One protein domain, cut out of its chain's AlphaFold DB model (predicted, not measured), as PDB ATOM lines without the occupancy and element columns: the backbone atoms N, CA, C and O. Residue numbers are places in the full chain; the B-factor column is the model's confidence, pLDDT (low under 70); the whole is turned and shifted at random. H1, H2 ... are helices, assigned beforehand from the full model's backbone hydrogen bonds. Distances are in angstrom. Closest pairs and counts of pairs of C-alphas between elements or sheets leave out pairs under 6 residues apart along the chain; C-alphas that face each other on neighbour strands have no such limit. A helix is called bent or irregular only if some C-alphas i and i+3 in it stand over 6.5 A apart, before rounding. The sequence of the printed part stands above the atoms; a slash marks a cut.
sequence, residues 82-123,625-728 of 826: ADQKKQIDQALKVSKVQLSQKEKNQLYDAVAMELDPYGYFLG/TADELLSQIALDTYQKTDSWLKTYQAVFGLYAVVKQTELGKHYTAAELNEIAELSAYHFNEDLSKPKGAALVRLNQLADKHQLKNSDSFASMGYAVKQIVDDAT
ATOM      1  N   ALA A  82     156.837  89.709 127.528       77.44
ATOM      2  CA  ALA A  82     156.664  90.647 126.416       77.44
ATOM      3  C   ALA A  82     155.790  91.861 126.784       77.44
ATOM      4  O   ALA A  82     156.038  92.961 126.287       77.44
ATOM      5  N   ASP A  83     154.812  91.675 127.671       75.00
ATOM      6  CA  ASP A  83     153.903  92.735 128.106       75.00
ATOM      7  C   ASP A  83     154.595  93.727 129.052       75.00
ATOM      8  O   ASP A  83     154.459  94.934 128.866       75.00
ATOM      9  N   GLN A  84     155.434  93.247 129.973       73.88
ATOM     10  CA  GLN A  84     156.265  94.070 130.861       73.88
ATOM     11  C   GLN A  84     157.264  94.916 130.066       73.88
ATOM     12  O   GLN A  84     157.363  96.124 130.269       73.88
ATOM     13  N   LYS A  85     157.957  94.316 129.089       82.25
ATOM     14  CA  LYS A  85     158.855  95.068 128.193       82.25
ATOM     15  C   LYS A  85     158.099  96.147 127.421       82.25
ATOM     16  O   LYS A  85     158.581  97.266 127.281       82.25
ATOM     17  N   LYS A  86     156.890  95.831 126.948       82.81
ATOM     18  CA  LYS A  86     156.030  96.784 126.240       82.81
ATOM     19  C   LYS A  86     155.563  97.927 127.146       82.81
ATOM     20  O   LYS A  86     155.508  99.056 126.666       82.81
ATOM     21  N   GLN A  87     155.250  97.666 128.414       77.00
ATOM     22  CA  GLN A  87     154.883  98.700 129.389       77.00
ATOM     23  C   GLN A  87     156.052  99.645 129.676       77.00
ATOM     24  O   GLN A  87     155.874 100.860 129.590       77.00
ATOM     25  N   ILE A  88     157.253  99.106 129.906       81.31
ATOM     26  CA  ILE A  88     158.478  99.906 130.069       81.31
ATOM     27  C   ILE A  88     158.733 100.754 128.816       81.31
ATOM     28  O   ILE A  88     158.958 101.957 128.911       81.31
ATOM     29  N   ASP A  89     158.599 100.170 127.624       84.75
ATOM     30  CA  ASP A  89     158.763 100.897 126.362       84.75
ATOM     31  C   ASP A  89     157.731 101.998 126.139       84.75
ATOM     32  O   ASP A  89     158.041 103.053 125.576       84.75
ATOM     33  N   GLN A  90     156.493 101.767 126.563       80.88
ATOM     34  CA  GLN A  90     155.441 102.771 126.502       80.88
ATOM     35  C   GLN A  90     155.695 103.904 127.495       80.88
ATOM     36  O   GLN A  90     155.532 105.061 127.105       80.88
ATOM     37  N   ALA A  91     156.145 103.594 128.714       77.81
ATOM     38  CA  ALA A  91     156.539 104.590 129.705       77.81
ATOM     39  C   ALA A  91     157.691 105.460 129.174       77.81
ATOM     40  O   ALA A  91     157.545 106.677 129.094       77.81
ATOM     41  N   LEU A  92     158.767 104.847 128.664       80.31
ATOM     42  CA  LEU A  92     159.888 105.566 128.041       80.31
ATOM     43  C   LEU A  92     159.427 106.481 126.898       80.31
ATOM     44  O   LEU A  92     159.847 107.635 126.797       80.31
ATOM     45  N   LYS A  93     158.521 105.988 126.044       83.50
ATOM     46  CA  LYS A  93     158.001 106.747 124.903       83.50
ATOM     47  C   LYS A  93     157.139 107.940 125.323       83.50
ATOM     48  O   LYS A  93     157.264 109.002 124.715       83.50
ATOM     49  N   VAL A  94     156.254 107.775 126.308       76.62
ATOM     50  CA  VAL A  94     155.383 108.856 126.808       76.62
ATOM     51  C   VAL A  94     156.211 109.932 127.497       76.62
ATOM     52  O   VAL A  94     156.053 111.112 127.183       76.62
ATOM     53  N   SER A  95     157.174 109.514 128.314       64.12
ATOM     54  CA  SER A  95     158.121 110.393 128.999       64.12
ATOM     55  C   SER A  95     159.165 111.018 128.065       64.12
ATOM     56  O   SER A  95     159.988 111.816 128.500       64.12
ATOM     57  N   LYS A  96     159.150 110.671 126.766       74.31
ATOM     58  CA  LYS A  96     160.123 111.108 125.746       74.31
ATOM     59  C   LYS A  96     161.582 110.827 126.135       74.31
ATOM     60  O   LYS A  96     162.492 111.489 125.634       74.31
ATOM     61  N   VAL A  97     161.807 109.822 126.978       74.31
ATOM     62  CA  VAL A  97     163.137 109.375 127.385       74.31
ATOM     63  C   VAL A  97     163.716 108.528 126.256       74.31
ATOM     64  O   VAL A  97     163.135 107.526 125.839       74.31
ATOM     65  N   GLN A  98     164.867 108.946 125.733       75.62
ATOM     66  CA  GLN A  98     165.601 108.192 124.721       75.62
ATOM     67  C   GLN A  98     166.727 107.420 125.399       75.62
ATOM     68  O   GLN A  98     167.714 108.024 125.809       75.62
ATOM     69  N   LEU A  99     166.565 106.100 125.491       73.12
ATOM     70  CA  LEU A  99     167.618 105.182 125.914       73.12
ATOM     71  C   LEU A  99     168.254 104.524 124.692       73.12
ATOM     72  O   LEU A  99     167.564 104.154 123.735       73.12
ATOM     73  N   SER A 100     169.568 104.330 124.735       76.38
ATOM     74  CA  SER A 100     170.259 103.451 123.801       76.38
ATOM     75  C   SER A 100     169.777 102.007 123.965       76.38
ATOM     76  O   SER A 100     169.236 101.605 124.997       76.38
ATOM     77  N   GLN A 101     170.022 101.171 122.952       76.94
ATOM     78  CA  GLN A 101     169.683  99.750 123.043       76.94
ATOM     79  C   GLN A 101     170.410  99.052 124.209       76.94
ATOM     80  O   GLN A 101     169.876  98.099 124.771       76.94
ATOM     81  N   LYS A 102     171.607  99.534 124.582       73.50
ATOM     82  CA  LYS A 102     172.377  99.018 125.721       73.50
ATOM     83  C   LYS A 102     171.688  99.361 127.044       73.50
ATOM     84  O   LYS A 102     171.397  98.450 127.809       73.50
ATOM     85  N   GLU A 103     171.360 100.632 127.263       72.31
ATOM     86  CA  GLU A 103     170.701 101.113 128.492       72.31
ATOM     87  C   GLU A 103     169.316 100.498 128.673       72.31
ATOM     88  O   GLU A 103     168.934 100.092 129.763       72.31
ATOM     89  N   LYS A 104     168.577 100.347 127.576       81.00
ATOM     90  CA  LYS A 104     167.270  99.697 127.584       81.00
ATOM     91  C   LYS A 104     167.353  98.215 127.963       81.00
ATOM     92  O   LYS A 104     166.505  97.724 128.701       81.00
ATOM     93  N   ASN A 105     168.370  97.500 127.481       77.88
ATOM     94  CA  ASN A 105     168.598  96.113 127.887       77.88
ATOM     95  C   ASN A 105     169.037  96.028 129.359       77.88
ATOM     96  O   ASN A 105     168.538  95.168 130.074       77.88
ATOM     97  N   GLN A 106     169.893  96.946 129.823       74.88
ATOM     98  CA  GLN A 106     170.278  97.037 131.238       74.88
ATOM     99  C   GLN A 106     169.065  97.292 132.138       74.88
ATOM    100  O   GLN A 106     168.924  96.630 133.160       74.88
ATOM    101  N   LEU A 107     168.150  98.174 131.724       75.75
ATOM    102  CA  LEU A 107     166.894  98.411 132.430       75.75
ATOM    103  C   LEU A 107     166.050  97.135 132.512       75.75
ATOM    104  O   LEU A 107     165.557  96.799 133.580       75.75
ATOM    105  N   TYR A 108     165.920  96.379 131.420       81.19
ATOM    106  CA  TYR A 108     165.187  95.110 131.446       81.19
ATOM    107  C   TYR A 108     165.797  94.070 132.380       81.19
ATOM    108  O   TYR A 108     165.052  93.359 133.055       81.19
ATOM    109  N   ASP A 109     167.123  93.976 132.412       72.19
ATOM    110  CA  ASP A 109     167.829  93.020 133.258       72.19
ATOM    111  C   ASP A 109     167.734  93.418 134.740       72.19
ATOM    112  O   ASP A 109     167.450  92.562 135.578       72.19
ATOM    113  N   ALA A 110     167.871  94.709 135.058       68.00
ATOM    114  CA  ALA A 110     167.721  95.234 136.414       68.00
ATOM    115  C   ALA A 110     166.309  94.989 136.974       68.00
ATOM    116  O   ALA A 110     166.162  94.493 138.089       68.00
ATOM    117  N   VAL A 111     165.269  95.242 136.174       70.19
ATOM    118  CA  VAL A 111     163.875  94.985 136.580       70.19
ATOM    119  C   VAL A 111     163.632  93.482 136.763       70.19
ATOM    120  O   VAL A 111     162.944  93.071 137.690       70.19
ATOM    121  N   ALA A 112     164.201  92.633 135.899       68.69
ATOM    122  CA  ALA A 112     164.066  91.184 136.032       68.69
ATOM    123  C   ALA A 112     164.742  90.643 137.304       68.69
ATOM    124  O   ALA A 112     164.237  89.689 137.891       68.69
ATOM    125  N   MET A 113     165.863  91.241 137.722       61.19
ATOM    126  CA  MET A 113     166.535  90.918 138.986       61.19
ATOM    127  C   MET A 113     165.718  91.353 140.202       61.19
ATOM    128  O   MET A 113     165.676  90.633 141.193       61.19
ATOM    129  N   GLU A 114     165.060  92.504 140.125       58.97
ATOM    130  CA  GLU A 114     164.257  93.025 141.227       58.97
ATOM    131  C   GLU A 114     162.972  92.220 141.468       58.97
ATOM    132  O   GLU A 114     162.487  92.114 142.591       58.97
ATOM    133  N   LEU A 115     162.468  91.569 140.420       58.56
ATOM    134  CA  LEU A 115     161.344  90.641 140.490       58.56
ATOM    135  C   LEU A 115     161.752  89.215 140.940       58.56
ATOM    136  O   LEU A 115     160.883  88.344 141.002       58.56
ATOM    137  N   ASP A 116     163.037  88.936 141.233       55.09
ATOM    138  CA  ASP A 116     163.497  87.625 141.735       55.09
ATOM    139  C   ASP A 116     163.423  87.559 143.280       55.09
ATOM    140  O   ASP A 116     164.227  88.205 143.961       55.09
ATOM    141  N   PRO A 117     162.543  86.722 143.871       41.28
ATOM    142  CA  PRO A 117     162.378  86.610 145.325       41.28
ATOM    143  C   PRO A 117     163.619  86.078 146.068       41.28
ATOM    144  O   PRO A 117     163.690  86.170 147.292       41.28
ATOM    145  N   TYR A 118     164.617  85.539 145.356       44.84
ATOM    146  CA  TYR A 118     165.899  85.111 145.929       44.84
ATOM    147  C   TYR A 118     167.070  86.044 145.576       44.84
ATOM    148  O   TYR A 118     168.204  85.773 145.988       44.84
ATOM    149  N   GLY A 119     166.821  87.136 144.840       43.78
ATOM    150  CA  GLY A 119     167.852  88.067 144.366       43.78
ATOM    151  C   GLY A 119     168.672  88.688 145.502       43.78
ATOM    152  O   GLY A 119     169.895  88.784 145.398       43.78
ATOM    153  N   TYR A 120     168.014  88.999 146.626       37.25
ATOM    154  CA  TYR A 120     168.639  89.585 147.817       37.25
ATOM    155  C   TYR A 120     169.539  88.599 148.591       37.25
ATOM    156  O   TYR A 120     170.635  88.957 149.011       37.25
ATOM    157  N   PHE A 121     169.126  87.332 148.742       34.41
ATOM    158  CA  PHE A 121     169.865  86.328 149.532       34.41
ATOM    159  C   PHE A 121     171.068  85.716 148.804       34.41
ATOM    160  O   PHE A 121     172.009  85.258 149.448       34.41
ATOM    161  N   LEU A 122     171.043  85.669 147.470       40.97
ATOM    162  CA  LEU A 122     172.084  85.013 146.674       40.97
ATOM    163  C   LEU A 122     173.225  85.942 146.248       40.97
ATOM    164  O   LEU A 122     174.134  85.478 145.561       40.97
ATOM    165  N   GLY A 123     173.188  87.231 146.613       36.38
ATOM    166  CA  GLY A 123     174.207  88.206 146.206       36.38
ATOM    167  C   GLY A 123     174.460  88.195 144.693       36.38
ATOM    168  O   GLY A 123     175.595  88.365 144.249       36.38
ATOM    169  N   THR A 625     171.866  99.180 139.093       69.81
ATOM    170  CA  THR A 625     170.587  98.829 139.731       69.81
ATOM    171  C   THR A 625     169.430  99.602 139.091       69.81
ATOM    172  O   THR A 625     169.636 100.568 138.354       69.81
ATOM    173  N   ALA A 626     168.189  99.184 139.358       70.25
ATOM    174  CA  ALA A 626     167.019  99.911 138.868       70.25
ATOM    175  C   ALA A 626     166.976 101.352 139.404       70.25
ATOM    176  O   ALA A 626     166.642 102.257 138.646       70.25
ATOM    177  N   ASP A 627     167.375 101.574 140.659       74.38
ATOM    178  CA  ASP A 627     167.410 102.913 141.258       74.38
ATOM    179  C   ASP A 627     168.521 103.773 140.648       74.38
ATOM    180  O   ASP A 627     168.254 104.889 140.218       74.38
ATOM    181  N   GLU A 628     169.727 103.226 140.460       78.50
ATOM    182  CA  GLU A 628     170.826 103.923 139.771       78.50
ATOM    183  C   GLU A 628     170.453 104.312 138.327       78.50
ATOM    184  O   GLU A 628     170.859 105.364 137.826       78.50
ATOM    185  N   LEU A 629     169.672 103.472 137.637       79.56
ATOM    186  CA  LEU A 629     169.154 103.776 136.301       79.56
ATOM    187  C   LEU A 629     168.063 104.848 136.335       79.56
ATOM    188  O   LEU A 629     168.057 105.715 135.463       79.56
ATOM    189  N   LEU A 630     167.156 104.819 137.315       84.62
ATOM    190  CA  LEU A 630     166.129 105.850 137.482       84.62
ATOM    191  C   LEU A 630     166.753 107.212 137.811       84.62
ATOM    192  O   LEU A 630     166.383 108.195 137.168       84.62
ATOM    193  N   SER A 631     167.744 107.267 138.705       86.31
ATOM    194  CA  SER A 631     168.506 108.487 139.007       86.31
ATOM    195  C   SER A 631     169.258 109.004 137.780       86.31
ATOM    196  O   SER A 631     169.202 110.193 137.472       86.31
ATOM    197  N   GLN A 632     169.898 108.126 136.995       84.56
ATOM    198  CA  GLN A 632     170.537 108.554 135.745       84.56
ATOM    199  C   GLN A 632     169.516 109.144 134.761       84.56
ATOM    200  O   GLN A 632     169.765 110.185 134.155       84.56
ATOM    201  N   ILE A 633     168.359 108.495 134.597       85.69
ATOM    202  CA  ILE A 633     167.287 108.994 133.729       85.69
ATOM    203  C   ILE A 633     166.772 110.345 134.231       85.69
ATOM    204  O   ILE A 633     166.483 111.214 133.404       85.69
ATOM    205  N   ALA A 634     166.676 110.534 135.548       89.69
ATOM    206  CA  ALA A 634     166.288 111.800 136.152       89.69
ATOM    207  C   ALA A 634     167.268 112.913 135.749       89.69
ATOM    208  O   ALA A 634     166.862 113.894 135.119       89.69
ATOM    209  N   LEU A 635     168.563 112.709 135.997       88.94
ATOM    210  CA  LEU A 635     169.614 113.666 135.649       88.94
ATOM    211  C   LEU A 635     169.640 113.971 134.143       88.94
ATOM    212  O   LEU A 635     169.574 115.133 133.743       88.94
ATOM    213  N   ASP A 636     169.652 112.946 133.288       86.06
ATOM    214  CA  ASP A 636     169.682 113.113 131.829       86.06
ATOM    215  C   ASP A 636     168.445 113.857 131.304       86.06
ATOM    216  O   ASP A 636     168.522 114.633 130.345       86.06
ATOM    217  N   THR A 637     167.275 113.601 131.897       87.19
ATOM    218  CA  THR A 637     166.028 114.281 131.528       87.19
ATOM    219  C   THR A 637     166.062 115.735 131.972       87.19
ATOM    220  O   THR A 637     165.684 116.616 131.190       87.19
ATOM    221  N   TYR A 638     166.575 116.003 133.173       89.88
ATOM    222  CA  TYR A 638     166.727 117.358 133.680       89.88
ATOM    223  C   TYR A 638     167.687 118.166 132.805       89.88
ATOM    224  O   TYR A 638     167.302 119.207 132.281       89.88
ATOM    225  N   GLN A 639     168.875 117.635 132.505       86.75
ATOM    226  CA  GLN A 639     169.864 118.288 131.637       86.75
ATOM    227  C   GLN A 639     169.322 118.623 130.238       86.75
ATOM    228  O   GLN A 639     169.687 119.639 129.647       86.75
ATOM    229  N   LYS A 640     168.444 117.775 129.685       86.19
ATOM    230  CA  LYS A 640     167.849 117.986 128.353       86.19
ATOM    231  C   LYS A 640     166.687 118.971 128.356       86.19
ATOM    232  O   LYS A 640     166.420 119.588 127.325       86.19
ATOM    233  N   THR A 641     165.931 119.043 129.450       87.12
ATOM    234  CA  THR A 641     164.639 119.744 129.477       87.12
ATOM    235  C   THR A 641     164.609 120.979 130.360       87.12
ATOM    236  O   THR A 641     163.688 121.779 130.186       87.12
ATOM    237  N   ASP A 642     165.581 121.112 131.264       86.81
ATOM    238  CA  ASP A 642     165.679 122.139 132.303       86.81
ATOM    239  C   ASP A 642     164.362 122.314 133.076       86.81
ATOM    240  O   ASP A 642     163.851 123.414 133.269       86.81
ATOM    241  N   SER A 643     163.708 121.190 133.394       88.56
ATOM    242  CA  SER A 643     162.349 121.190 133.926       88.56
ATOM    243  C   SER A 643     162.153 120.059 134.919       88.56
ATOM    244  O   SER A 643     161.969 118.904 134.529       88.56
ATOM    245  N   TRP A 644     162.093 120.421 136.201       91.62
ATOM    246  CA  TRP A 644     161.846 119.477 137.288       91.62
ATOM    247  C   TRP A 644     160.536 118.706 137.080       91.62
ATOM    248  O   TRP A 644     160.527 117.484 137.156       91.62
ATOM    249  N   LEU A 645     159.456 119.389 136.671       91.50
ATOM    250  CA  LEU A 645     158.166 118.757 136.350       91.50
ATOM    251  C   LEU A 645     158.301 117.629 135.311       91.50
ATOM    252  O   LEU A 645     157.751 116.545 135.496       91.50
ATOM    253  N   LYS A 646     159.035 117.862 134.216       90.31
ATOM    254  CA  LYS A 646     159.215 116.844 133.167       90.31
ATOM    255  C   LYS A 646     160.089 115.691 133.645       90.31
ATOM    256  O   LYS A 646     159.824 114.547 133.280       90.31
ATOM    257  N   THR A 647     161.103 115.985 134.454       91.81
ATOM    258  CA  THR A 647     161.955 114.974 135.082       91.81
ATOM    259  C   THR A 647     161.151 114.092 136.030       91.81
ATOM    260  O   THR A 647     161.175 112.871 135.892       91.81
ATOM    261  N   TYR A 648     160.350 114.698 136.906       93.00
ATOM    262  CA  TYR A 648     159.460 113.994 137.818       93.00
ATOM    263  C   TYR A 648     158.471 113.097 137.076       93.00
ATOM    264  O   TYR A 648     158.377 111.909 137.370       93.00
ATOM    265  N   GLN A 649     157.794 113.612 136.044       91.25
ATOM    266  CA  GLN A 649     156.888 112.810 135.214       91.25
ATOM    267  C   GLN A 649     157.595 111.617 134.552       91.25
ATOM    268  O   GLN A 649     157.029 110.521 134.479       91.25
ATOM    269  N   ALA A 650     158.835 111.811 134.095       88.69
ATOM    270  CA  ALA A 650     159.612 110.757 133.463       88.69
ATOM    271  C   ALA A 650     159.964 109.624 134.432       88.69
ATOM    272  O   ALA A 650     159.743 108.454 134.104       88.69
ATOM    273  N   VAL A 651     160.459 109.974 135.621       91.69
ATOM    274  CA  VAL A 651     160.809 109.012 136.671       91.69
ATOM    275  C   VAL A 651     159.554 108.343 137.223       91.69
ATOM    276  O   VAL A 651     159.534 107.123 137.336       91.69
ATOM    277  N   PHE A 652     158.475 109.091 137.468       90.31
ATOM    278  CA  PHE A 652     157.213 108.560 137.993       90.31
ATOM    279  C   PHE A 652     156.634 107.457 137.105       90.31
ATOM    280  O   PHE A 652     156.301 106.370 137.580       90.31
ATOM    281  N   GLY A 653     156.551 107.704 135.792       86.00
ATOM    282  CA  GLY A 653     156.030 106.719 134.845       86.00
ATOM    283  C   GLY A 653     156.861 105.435 134.806       86.00
ATOM    284  O   GLY A 653     156.298 104.348 134.685       86.00
ATOM    285  N   LEU A 654     158.188 105.545 134.943       84.38
ATOM    286  CA  LEU A 654     159.090 104.393 134.983       84.38
ATOM    287  C   LEU A 654     159.030 103.661 136.321       84.38
ATOM    288  O   LEU A 654     158.898 102.443 136.340       84.38
ATOM    289  N   TYR A 655     159.037 104.390 137.429       85.69
ATOM    290  CA  TYR A 655     158.889 103.832 138.767       85.69
ATOM    291  C   TYR A 655     157.593 103.011 138.879       85.69
ATOM    292  O   TYR A 655     157.607 101.897 139.401       85.69
ATOM    293  N   ALA A 656     156.492 103.496 138.291       82.62
ATOM    294  CA  ALA A 656     155.199 102.809 138.300       82.62
ATOM    295  C   ALA A 656     155.264 101.445 137.604       82.62
ATOM    296  O   ALA A 656     154.668 100.480 138.064       82.62
ATOM    297  N   VAL A 657     155.987 101.342 136.489       76.06
ATOM    298  CA  VAL A 657     156.074 100.091 135.716       76.06
ATOM    299  C   VAL A 657     157.214  99.178 136.169       76.06
ATOM    300  O   VAL A 657     157.190  97.996 135.838       76.06
ATOM    301  N   VAL A 658     158.195  99.702 136.910       74.31
ATOM    302  CA  VAL A 658     159.363  98.954 137.402       74.31
ATOM    303  C   VAL A 658     159.161  98.466 138.837       74.31
ATOM    304  O   VAL A 658     159.265  97.270 139.087       74.31
ATOM    305  N   LYS A 659     158.841  99.372 139.766       73.50
ATOM    306  CA  LYS A 659     158.762  99.098 141.211       73.50
ATOM    307  C   LYS A 659     157.342  98.788 141.689       73.50
ATOM    308  O   LYS A 659     157.158  98.072 142.664       73.50
ATOM    309  N   GLN A 660     156.325  99.309 141.000       72.25
ATOM    310  CA  GLN A 660     154.910  99.207 141.389       72.25
ATOM    311  C   GLN A 660     154.070  98.569 140.275       72.25
ATOM    312  O   GLN A 660     153.049  99.112 139.861       72.25
ATOM    313  N   THR A 661     154.510  97.418 139.757       67.31
ATOM    314  CA  THR A 661     154.002  96.838 138.494       67.31
ATOM    315  C   THR A 661     152.473  96.709 138.397       67.31
ATOM    316  O   THR A 661     151.928  96.833 137.300       67.31
ATOM    317  N   GLU A 662     151.762  96.532 139.514       70.44
ATOM    318  CA  GLU A 662     150.294  96.529 139.555       70.44
ATOM    319  C   GLU A 662     149.689  97.885 139.149       70.44
ATOM    320  O   GLU A 662     148.759  97.933 138.342       70.44
ATOM    321  N   LEU A 663     150.281  99.006 139.573       72.06
ATOM    322  CA  LEU A 663     149.896 100.344 139.106       72.06
ATOM    323  C   LEU A 663     150.095 100.485 137.595       72.06
ATOM    324  O   LEU A 663     149.204 100.970 136.895       72.06
ATOM    325  N   GLY A 664     151.233 100.010 137.081       69.62
ATOM    326  CA  GLY A 664     151.535 100.009 135.647       69.62
ATOM    327  C   GLY A 664     150.590  99.143 134.802       69.62
ATOM    328  O   GLY A 664     150.419  99.395 133.608       69.62
ATOM    329  N   LYS A 665     149.956  98.125 135.400       75.06
ATOM    330  CA  LYS A 665     148.925  97.296 134.751       75.06
ATOM    331  C   LYS A 665     147.549  97.964 134.753       75.06
ATOM    332  O   LYS A 665     146.802  97.789 133.791       75.06
ATOM    333  N   HIS A 666     147.217  98.708 135.807       79.44
ATOM    334  CA  HIS A 666     145.886  99.283 136.002       79.44
ATOM    335  C   HIS A 666     145.700 100.673 135.381       79.44
ATOM    336  O   HIS A 666     144.599 100.982 134.919       79.44
ATOM    337  N   TYR A 667     146.756 101.484 135.308       84.06
ATOM    338  CA  TYR A 667     146.711 102.812 134.696       84.06
ATOM    339  C   TYR A 667     147.412 102.829 133.343       84.06
ATOM    340  O   TYR A 667     148.490 102.268 133.152       84.06
ATOM    341  N   THR A 668     146.816 103.525 132.380       84.88
ATOM    342  CA  THR A 668     147.503 103.808 131.118       84.88
ATOM    343  C   THR A 668     148.662 104.777 131.347       84.88
ATOM    344  O   THR A 668     148.626 105.605 132.252       84.88
ATOM    345  N   ALA A 669     149.666 104.761 130.469       80.88
ATOM    346  CA  ALA A 669     150.780 105.711 130.551       80.88
ATOM    347  C   ALA A 669     150.327 107.189 130.512       80.88
ATOM    348  O   ALA A 669     150.980 108.049 131.093       80.88
ATOM    349  N   ALA A 670     149.195 107.489 129.861       85.88
ATOM    350  CA  ALA A 670     148.600 108.824 129.884       85.88
ATOM    351  C   ALA A 670     147.996 109.168 131.257       85.88
ATOM    352  O   ALA A 670     148.232 110.260 131.760       85.88
ATOM    353  N   GLU A 671     147.264 108.235 131.876       88.94
ATOM    354  CA  GLU A 671     146.724 108.405 133.234       88.94
ATOM    355  C   GLU A 671     147.860 108.529 134.266       88.94
ATOM    356  O   GLU A 671     147.810 109.427 135.098       88.94
ATOM    357  N   LEU A 672     148.927 107.725 134.159       88.44
ATOM    358  CA  LEU A 672     150.120 107.854 135.009       88.44
ATOM    359  C   LEU A 672     150.794 109.223 134.865       88.44
ATOM    360  O   LEU A 672     151.233 109.790 135.858       88.44
ATOM    361  N   ASN A 673     150.851 109.779 133.653       88.50
ATOM    362  CA  ASN A 673     151.421 111.107 133.433       88.50
ATOM    363  C   ASN A 673     150.544 112.234 134.007       88.50
ATOM    364  O   ASN A 673     151.074 113.234 134.482       88.50
ATOM    365  N   GLU A 674     149.214 112.094 133.956       91.75
ATOM    366  CA  GLU A 674     148.283 113.025 134.613       91.75
ATOM    367  C   GLU A 674     148.429 112.977 136.141       91.75
ATOM    368  O   GLU A 674     148.472 114.026 136.778       91.75
ATOM    369  N   ILE A 675     148.544 111.774 136.718       91.06
ATOM    370  CA  ILE A 675     148.792 111.576 138.155       91.06
ATOM    371  C   ILE A 675     150.133 112.206 138.539       91.06
ATOM    372  O   ILE A 675     150.188 112.997 139.473       91.06
ATOM    373  N   ALA A 676     151.190 111.945 137.767       91.50
ATOM    374  CA  ALA A 676     152.507 112.526 137.995       91.50
ATOM    375  C   ALA A 676     152.518 114.062 137.894       91.50
ATOM    376  O   ALA A 676     153.248 114.706 138.637       91.50
ATOM    377  N   GLU A 677     151.721 114.658 136.993       92.00
ATOM    378  CA  GLU A 677     151.560 116.120 136.883       92.00
ATOM    379  C   GLU A 677     150.997 116.703 138.184       92.00
ATOM    380  O   GLU A 677     151.527 117.680 138.705       92.00
ATOM    381  N   LEU A 678     149.949 116.076 138.725       92.12
ATOM    382  CA  LEU A 678     149.338 116.479 139.988       92.12
ATOM    383  C   LEU A 678     150.297 116.281 141.168       92.12
ATOM    384  O   LEU A 678     150.473 117.203 141.960       92.12
ATOM    385  N   SER A 679     150.950 115.119 141.259       90.94
ATOM    386  CA  SER A 679     151.921 114.816 142.316       90.94
ATOM    387  C   SER A 679     153.120 115.762 142.291       90.94
ATOM    388  O   SER A 679     153.552 116.211 143.344       90.94
ATOM    389  N   ALA A 680     153.623 116.140 141.114       91.94
ATOM    390  CA  ALA A 680     154.727 117.090 141.001       91.94
ATOM    391  C   ALA A 680     154.393 118.450 141.636       91.94
ATOM    392  O   ALA A 680     155.191 118.975 142.400       91.94
ATOM    393  N   TYR A 681     153.205 118.999 141.354       90.94
ATOM    394  CA  TYR A 681     152.754 120.263 141.952       90.94
ATOM    395  C   TYR A 681     152.407 120.158 143.440       90.94
ATOM    396  O   TYR A 681     152.328 121.185 144.110       90.94
ATOM    397  N   HIS A 682     152.160 118.947 143.940       89.00
ATOM    398  CA  HIS A 682     151.963 118.702 145.364       89.00
ATOM    399  C   HIS A 682     153.300 118.622 146.117       89.00
ATOM    400  O   HIS A 682     153.426 119.217 147.176       89.00
ATOM    401  N   PHE A 683     154.296 117.927 145.559       87.56
ATOM    402  CA  PHE A 683     155.569 117.646 146.231       87.56
ATOM    403  C   PHE A 683     156.676 118.683 145.995       87.56
ATOM    404  O   PHE A 683     157.715 118.600 146.644       87.56
ATOM    405  N   ASN A 684     156.499 119.624 145.068       86.38
ATOM    406  CA  ASN A 684     157.465 120.690 144.815       86.38
ATOM    407  C   ASN A 684     156.764 122.054 144.840       86.38
ATOM    408  O   ASN A 684     156.043 122.420 143.907       86.38
ATOM    409  N   GLU A 685     156.988 122.792 145.926       79.50
ATOM    410  CA  GLU A 685     156.377 124.097 146.180       79.50
ATOM    411  C   GLU A 685     156.965 125.214 145.306       79.50
ATOM    412  O   GLU A 685     156.249 126.156 144.954       79.50
ATOM    413  N   ASP A 686     158.217 125.058 144.865       81.19
ATOM    414  CA  ASP A 686     158.941 126.018 144.020       81.19
ATOM    415  C   ASP A 686     158.458 126.006 142.561       81.19
ATOM    416  O   ASP A 686     158.740 126.915 141.767       81.19
ATOM    417  N   LEU A 687     157.686 124.987 142.166       85.69
ATOM    418  CA  LEU A 687     157.070 124.950 140.848       85.69
ATOM    419  C   LEU A 687     156.027 126.058 140.706       85.69
ATOM    420  O   LEU A 687     154.990 126.092 141.371       85.69
ATOM    421  N   SER A 688     156.232 126.911 139.702       83.62
ATOM    422  CA  SER A 688     155.255 127.927 139.309       83.62
ATOM    423  C   SER A 688     153.880 127.305 139.033       83.62
ATOM    424  O   SER A 688     153.677 126.621 138.021       83.62
ATOM    425  N   LYS A 689     152.918 127.579 139.924       83.31
ATOM    426  CA  LYS A 689     151.559 127.033 139.838       83.31
ATOM    427  C   LYS A 689     150.857 127.505 138.554       83.31
ATOM    428  O   LYS A 689     150.923 128.694 138.211       83.31
ATOM    429  N   PRO A 690     150.168 126.605 137.827       86.81
ATOM    430  CA  PRO A 690     149.488 126.961 136.592       86.81
ATOM    431  C   PRO A 690     148.359 127.964 136.857       86.81
ATOM    432  O   PRO A 690     147.719 127.949 137.905       86.81
ATOM    433  N   LYS A 691     148.090 128.837 135.879       88.56
ATOM    434  CA  LYS A 691     147.032 129.862 135.941       88.56
ATOM    435  C   LYS A 691     146.039 129.698 134.786       88.56
ATOM    436  O   LYS A 691     146.337 129.069 133.768       88.56
ATOM    437  N   GLY A 692     144.847 130.279 134.929       91.56
ATOM    438  CA  GLY A 692     143.824 130.300 133.877       91.56
ATOM    439  C   GLY A 692     143.366 128.899 133.454       91.56
ATOM    440  O   GLY A 692     143.087 128.050 134.296       91.56
ATOM    441  N   ALA A 693     143.302 128.638 132.145       90.94
ATOM    442  CA  ALA A 693     142.807 127.365 131.607       90.94
ATOM    443  C   ALA A 693     143.615 126.136 132.070       90.94
ATOM    444  O   ALA A 693     143.055 125.049 132.206       90.94
ATOM    445  N   ALA A 694     144.915 126.302 132.341       87.19
ATOM    446  CA  ALA A 694     145.763 125.221 132.837       87.19
ATOM    447  C   ALA A 694     145.399 124.817 134.275       87.19
ATOM    448  O   ALA A 694     145.350 123.627 134.568       87.19
ATOM    449  N   LEU A 695     145.057 125.784 135.136       89.94
ATOM    450  CA  LEU A 695     144.572 125.510 136.493       89.94
ATOM    451  C   LEU A 695     143.219 124.796 136.466       89.94
ATOM    452  O   LEU A 695     143.012 123.826 137.187       89.94
ATOM    453  N   VAL A 696     142.316 125.230 135.581       92.69
ATOM    454  CA  VAL A 696     141.013 124.570 135.398       92.69
ATOM    455  C   VAL A 696     141.197 123.109 134.978       92.69
ATOM    456  O   VAL A 696     140.551 122.231 135.542       92.69
ATOM    457  N   ARG A 697     142.112 122.831 134.036       94.38
ATOM    458  CA  ARG A 697     142.474 121.457 133.655       94.38
ATOM    459  C   ARG A 697     143.048 120.683 134.844       94.38
ATOM    460  O   ARG A 697     142.659 119.537 135.037       94.38
ATOM    461  N   LEU A 698     143.953 121.280 135.619       92.19
ATOM    462  CA  LEU A 698     144.584 120.607 136.756       92.19
ATOM    463  C   LEU A 698     143.546 120.222 137.822       92.19
ATOM    464  O   LEU A 698     143.518 119.075 138.250       92.19
ATOM    465  N   ASN A 699     142.611 121.117 138.144       91.12
ATOM    466  CA  ASN A 699     141.520 120.827 139.080       91.12
ATOM    467  C   ASN A 699     140.603 119.705 138.565       91.12
ATOM    468  O   ASN A 699     140.243 118.804 139.317       91.12
ATOM    469  N   GLN A 700     140.294 119.688 137.263       93.56
ATOM    470  CA  GLN A 700     139.547 118.583 136.650       93.56
ATOM    471  C   GLN A 700     140.298 117.247 136.737       93.56
ATOM    472  O   GLN A 700     139.672 116.199 136.892       93.56
ATOM    473  N   LEU A 701     141.631 117.261 136.629       94.31
ATOM    474  CA  LEU A 701     142.447 116.062 136.814       94.31
ATOM    475  C   LEU A 701     142.467 115.619 138.283       94.31
ATOM    476  O   LEU A 701     142.354 114.420 138.538       94.31
ATOM    477  N   ALA A 702     142.555 116.557 139.230       91.06
ATOM    478  CA  ALA A 702     142.471 116.271 140.662       91.06
ATOM    479  C   ALA A 702     141.131 115.604 141.016       91.06
ATOM    480  O   ALA A 702     141.106 114.589 141.709       91.06
ATOM    481  N   ASP A 703     140.023 116.092 140.446       91.31
ATOM    482  CA  ASP A 703     138.703 115.462 140.560       91.31
ATOM    483  C   ASP A 703     138.649 114.079 139.896       91.31
ATOM    484  O   ASP A 703     138.123 113.126 140.473       91.31
ATOM    485  N   LYS A 704     139.203 113.939 138.687       93.25
ATOM    486  CA  LYS A 704     139.224 112.670 137.941       93.25
ATOM    487  C   LYS A 704     139.944 111.565 138.715       93.25
ATOM    488  O   LYS A 704     139.459 110.435 138.754       93.25
ATOM    489  N   HIS A 705     141.095 111.887 139.300       91.69
ATOM    490  CA  HIS A 705     141.951 110.928 140.002       91.69
ATOM    491  C   HIS A 705     141.712 110.889 141.510       91.69
ATOM    492  O   HIS A 705     142.284 110.032 142.175       91.69
ATOM    493  N   GLN A 706     140.836 111.754 142.031       90.50
ATOM    494  CA  GLN A 706     140.534 111.898 143.461       90.50
ATOM    495  C   GLN A 706     141.784 112.214 144.297       90.50
ATOM    496  O   GLN A 706     141.920 111.768 145.431       90.50
ATOM    497  N   LEU A 707     142.689 113.000 143.710       87.50
ATOM    498  CA  LEU A 707     143.933 113.472 144.316       87.50
ATOM    499  C   LEU A 707     143.699 114.859 144.922       87.50
ATOM    500  O   LEU A 707     144.029 115.875 144.312       87.50
ATOM    501  N   LYS A 708     142.998 114.891 146.059       79.12
ATOM    502  CA  LYS A 708     142.480 116.126 146.680       79.12
ATOM    503  C   LYS A 708     143.092 116.441 148.041       79.12
ATOM    504  O   LYS A 708     143.155 117.607 148.410       79.12
ATOM    505  N   ASN A 709     143.545 115.413 148.754       72.69
ATOM    506  CA  ASN A 709     144.099 115.513 150.106       72.69
ATOM    507  C   ASN A 709     145.578 115.120 150.066       72.69
ATOM    508  O   ASN A 709     145.946 114.321 149.205       72.69
ATOM    509  N   SER A 710     146.397 115.596 151.005       72.69
ATOM    510  CA  SER A 710     147.824 115.232 151.085       72.69
ATOM    511  C   SER A 710     148.036 113.709 151.005       72.69
ATOM    512  O   SER A 710     148.693 113.200 150.098       72.69
ATOM    513  N   ASP A 711     147.289 112.960 151.818       72.69
ATOM    514  CA  ASP A 711     147.359 111.493 151.913       72.69
ATOM    515  C   ASP A 711     146.975 110.751 150.625       72.69
ATOM    516  O   ASP A 711     147.271 109.569 150.454       72.69
ATOM    517  N   SER A 712     146.309 111.422 149.681       77.06
ATOM    518  CA  SER A 712     145.925 110.804 148.409       77.06
ATOM    519  C   SER A 712     147.093 110.700 147.415       77.06
ATOM    520  O   SER A 712     147.029 109.883 146.493       77.06
ATOM    521  N   PHE A 713     148.184 111.453 147.621       73.00
ATOM    522  CA  PHE A 713     149.307 111.590 146.678       73.00
ATOM    523  C   PHE A 713     150.382 110.486 146.729       73.00
ATOM    524  O   PHE A 713     151.327 110.534 145.941       73.00
ATOM    525  N   ALA A 714     150.157 109.440 147.531       67.75
ATOM    526  CA  ALA A 714     150.918 108.188 147.642       67.75
ATOM    527  C   ALA A 714     152.397 108.311 148.046       67.75
ATOM    528  O   ALA A 714     153.149 109.139 147.538       67.75
ATOM    529  N   SER A 715     152.863 107.343 148.842       67.06
ATOM    530  CA  SER A 715     154.288 107.109 149.153       67.06
ATOM    531  C   SER A 715     155.182 107.027 147.908       67.06
ATOM    532  O   SER A 715     156.343 107.434 147.928       67.06
ATOM    533  N   MET A 716     154.625 106.571 146.783       77.62
ATOM    534  CA  MET A 716     155.300 106.571 145.486       77.62
ATOM    535  C   MET A 716     155.688 107.982 145.022       77.62
ATOM    536  O   MET A 716     156.771 108.160 144.470       77.62
ATOM    537  N   GLY A 717     154.817 108.976 145.205       82.38
ATOM    538  CA  GLY A 717     155.097 110.331 144.751       82.38
ATOM    539  C   GLY A 717     156.260 110.969 145.513       82.38
ATOM    540  O   GLY A 717     157.103 111.626 144.898       82.38
ATOM    541  N   TYR A 718     156.360 110.686 146.811       81.00
ATOM    542  CA  TYR A 718     157.491 111.089 147.642       81.00
ATOM    543  C   TYR A 718     158.787 110.358 147.258       81.00
ATOM    544  O   TYR A 718     159.815 110.999 147.057       81.00
ATOM    545  N   ALA A 719     158.744 109.038 147.047       81.06
ATOM    546  CA  ALA A 719     159.918 108.273 146.612       81.06
ATOM    547  C   ALA A 719     160.481 108.779 145.270       81.06
ATOM    548  O   ALA A 719     161.691 108.881 145.088       81.06
ATOM    549  N   VAL A 720     159.603 109.143 144.330       88.69
ATOM    550  CA  VAL A 720     160.016 109.744 143.054       88.69
ATOM    551  C   VAL A 720     160.625 111.131 143.263       88.69
ATOM    552  O   VAL A 720     161.611 111.439 142.600       88.69
ATOM    553  N   LYS A 721     160.078 111.947 144.176       90.31
ATOM    554  CA  LYS A 721     160.640 113.261 144.528       90.31
ATOM    555  C   LYS A 721     162.092 113.106 144.986       90.31
ATOM    556  O   LYS A 721     162.961 113.740 144.405       90.31
ATOM    557  N   GLN A 722     162.346 112.201 145.932       88.25
ATOM    558  CA  GLN A 722     163.696 111.932 146.439       88.25
ATOM    559  C   GLN A 722     164.657 111.525 145.320       88.25
ATOM    560  O   GLN A 722     165.704 112.135 145.162       88.25
ATOM    561  N   ILE A 723     164.264 110.576 144.459       87.31
ATOM    562  CA  ILE A 723     165.107 110.153 143.326       87.31
ATOM    563  C   ILE A 723     165.458 111.331 142.406       87.31
ATOM    564  O   ILE A 723     166.565 111.381 141.876       87.31
ATOM    565  N   VAL A 724     164.512 112.239 142.153       91.88
ATOM    566  CA  VAL A 724     164.732 113.392 141.270       91.88
ATOM    567  C   VAL A 724     165.630 114.431 141.928       91.88
ATOM    568  O   VAL A 724     166.542 114.924 141.265       91.88
ATOM    569  N   ASP A 725     165.381 114.753 143.192       89.44
ATOM    570  CA  ASP A 725     166.143 115.764 143.921       89.44
ATOM    571  C   ASP A 725     167.587 115.301 144.102       89.44
ATOM    572  O   ASP A 725     168.487 115.953 143.575       89.44
ATOM    573  N   ASP A 726     167.797 114.103 144.655       87.88
ATOM    574  CA  ASP A 726     169.127 113.515 144.857       87.88
ATOM    575  C   ASP A 726     169.910 113.412 143.536       87.88
ATOM    576  O   ASP A 726     171.124 113.596 143.482       87.88
ATOM    577  N   ALA A 727     169.225 113.109 142.426       89.06
ATOM    578  CA  ALA A 727     169.878 112.992 141.126       89.06
ATOM    579  C   ALA A 727     170.236 114.340 140.487       89.06
ATOM    580  O   ALA A 727     171.050 114.362 139.560       89.06
ATOM    581  N   THR A 728     169.592 115.440 140.889       89.38
ATOM    582  CA  THR A 728     169.744 116.750 140.234       89.38
ATOM    583  C   THR A 728     170.430 117.803 141.095       89.38
ATOM    584  O   THR A 728     170.939 118.762 140.514       89.38
TER     585      THR A 728
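AT A GLANCE: This is residues 82 to 123 and 625 to 728 of the 826 residues of an uncharacterized protein of Acinetobacter sp. ANC 3813 (UniProt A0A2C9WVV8). One helix, H4, runs through the core of an elongated all-helix body, with H3 and H6 packed on two opposite sides of it and H1 and H8 on the other two. H1 lies alongside H4 and H8 crosses it, while H2 and H7 sit at the two far ends of the long axis and the short H5 turns off one end of H4. Residues 116 to 123 stick out as a tail near the H2 end, and residues 691 to 697 stick out at the H7 end. The printed part has 146 residues, with eight named helices, H1 to H8 in chain order, and no named strand; it is compact, with a radius of gyration of the C-alphas of 15.4 A and spans of 52 by 30 by 25 A.

HOW THE PARTS SIT: H1, residues 82 to 94, touches the hub H4, residues 644 to 658, at a shallow tilt of 4 degrees, opposite ways; their closest C-alphas are those of Ala 91 and Gly 653, 5.6 A apart. H2, residues 101 to 114, touches H3, residues 626 to 641, which meets it with residues 626 to 629 alone, closest at the C-alphas of Ala 110 and Ala 626, 5.3 A. H3 and H4 form a helical hairpin at a shallow tilt of 28 degrees, closest at the C-alphas of Thr 637 and Thr 647, 5.4 A. H5, residues 661 to 666, touches H4 only at the corner, closest at the C-alphas of Val 657 and Gly 664, 4.5 A. H6, residues 669 to 683, touches H4 at a steep tilt of 53 degrees, closest at the C-alphas of Gln 649 and Ala 676, 5.2 A. H7, residues 693 to 705, touches H6, closest at the C-alphas of Leu 678 and Ala 702, 6.9 A. H8, residues 710 to 728, touches H4 with residues 716 to 724 alone, closest at the C-alphas of Phe 652 and Val 720, 5.9 A; at 71 degrees they are only just about perpendicular. H7 and H8 are apart. Every O i to N i+4 pair is within hydrogen-bond range in H1, H2, H3, H5, H6 and H7, against 10 of 11 in H4 and 10 of 15 in H8.

IN THESE COORDINATES: H1 begins at C-alpha 82, (156.664, 90.647, 126.416). H2 is 20.1 A long, H3 22.1 A, H4 20.7 A and H6 20.3 A. H8, 24.5 A, is irregular, with C-alphas 712 and 715 9.2 A apart, has a kink of 58 degrees near residue 717, and ends at C-alpha 728, (169.744, 116.750, 140.234).

THE WHOLE: The C-alphas farthest apart, of Leu 122 and Gly 692, are 54.9 A apart. Residues 124 to 624 are not printed; C-alphas 123 and 625 stand 13.0 A apart across this cut. Of the links that are printed whole, none is long. The mean pLDDT of the printed part is 80.2, and 19 residues are under 70, among them residues 112 to 123.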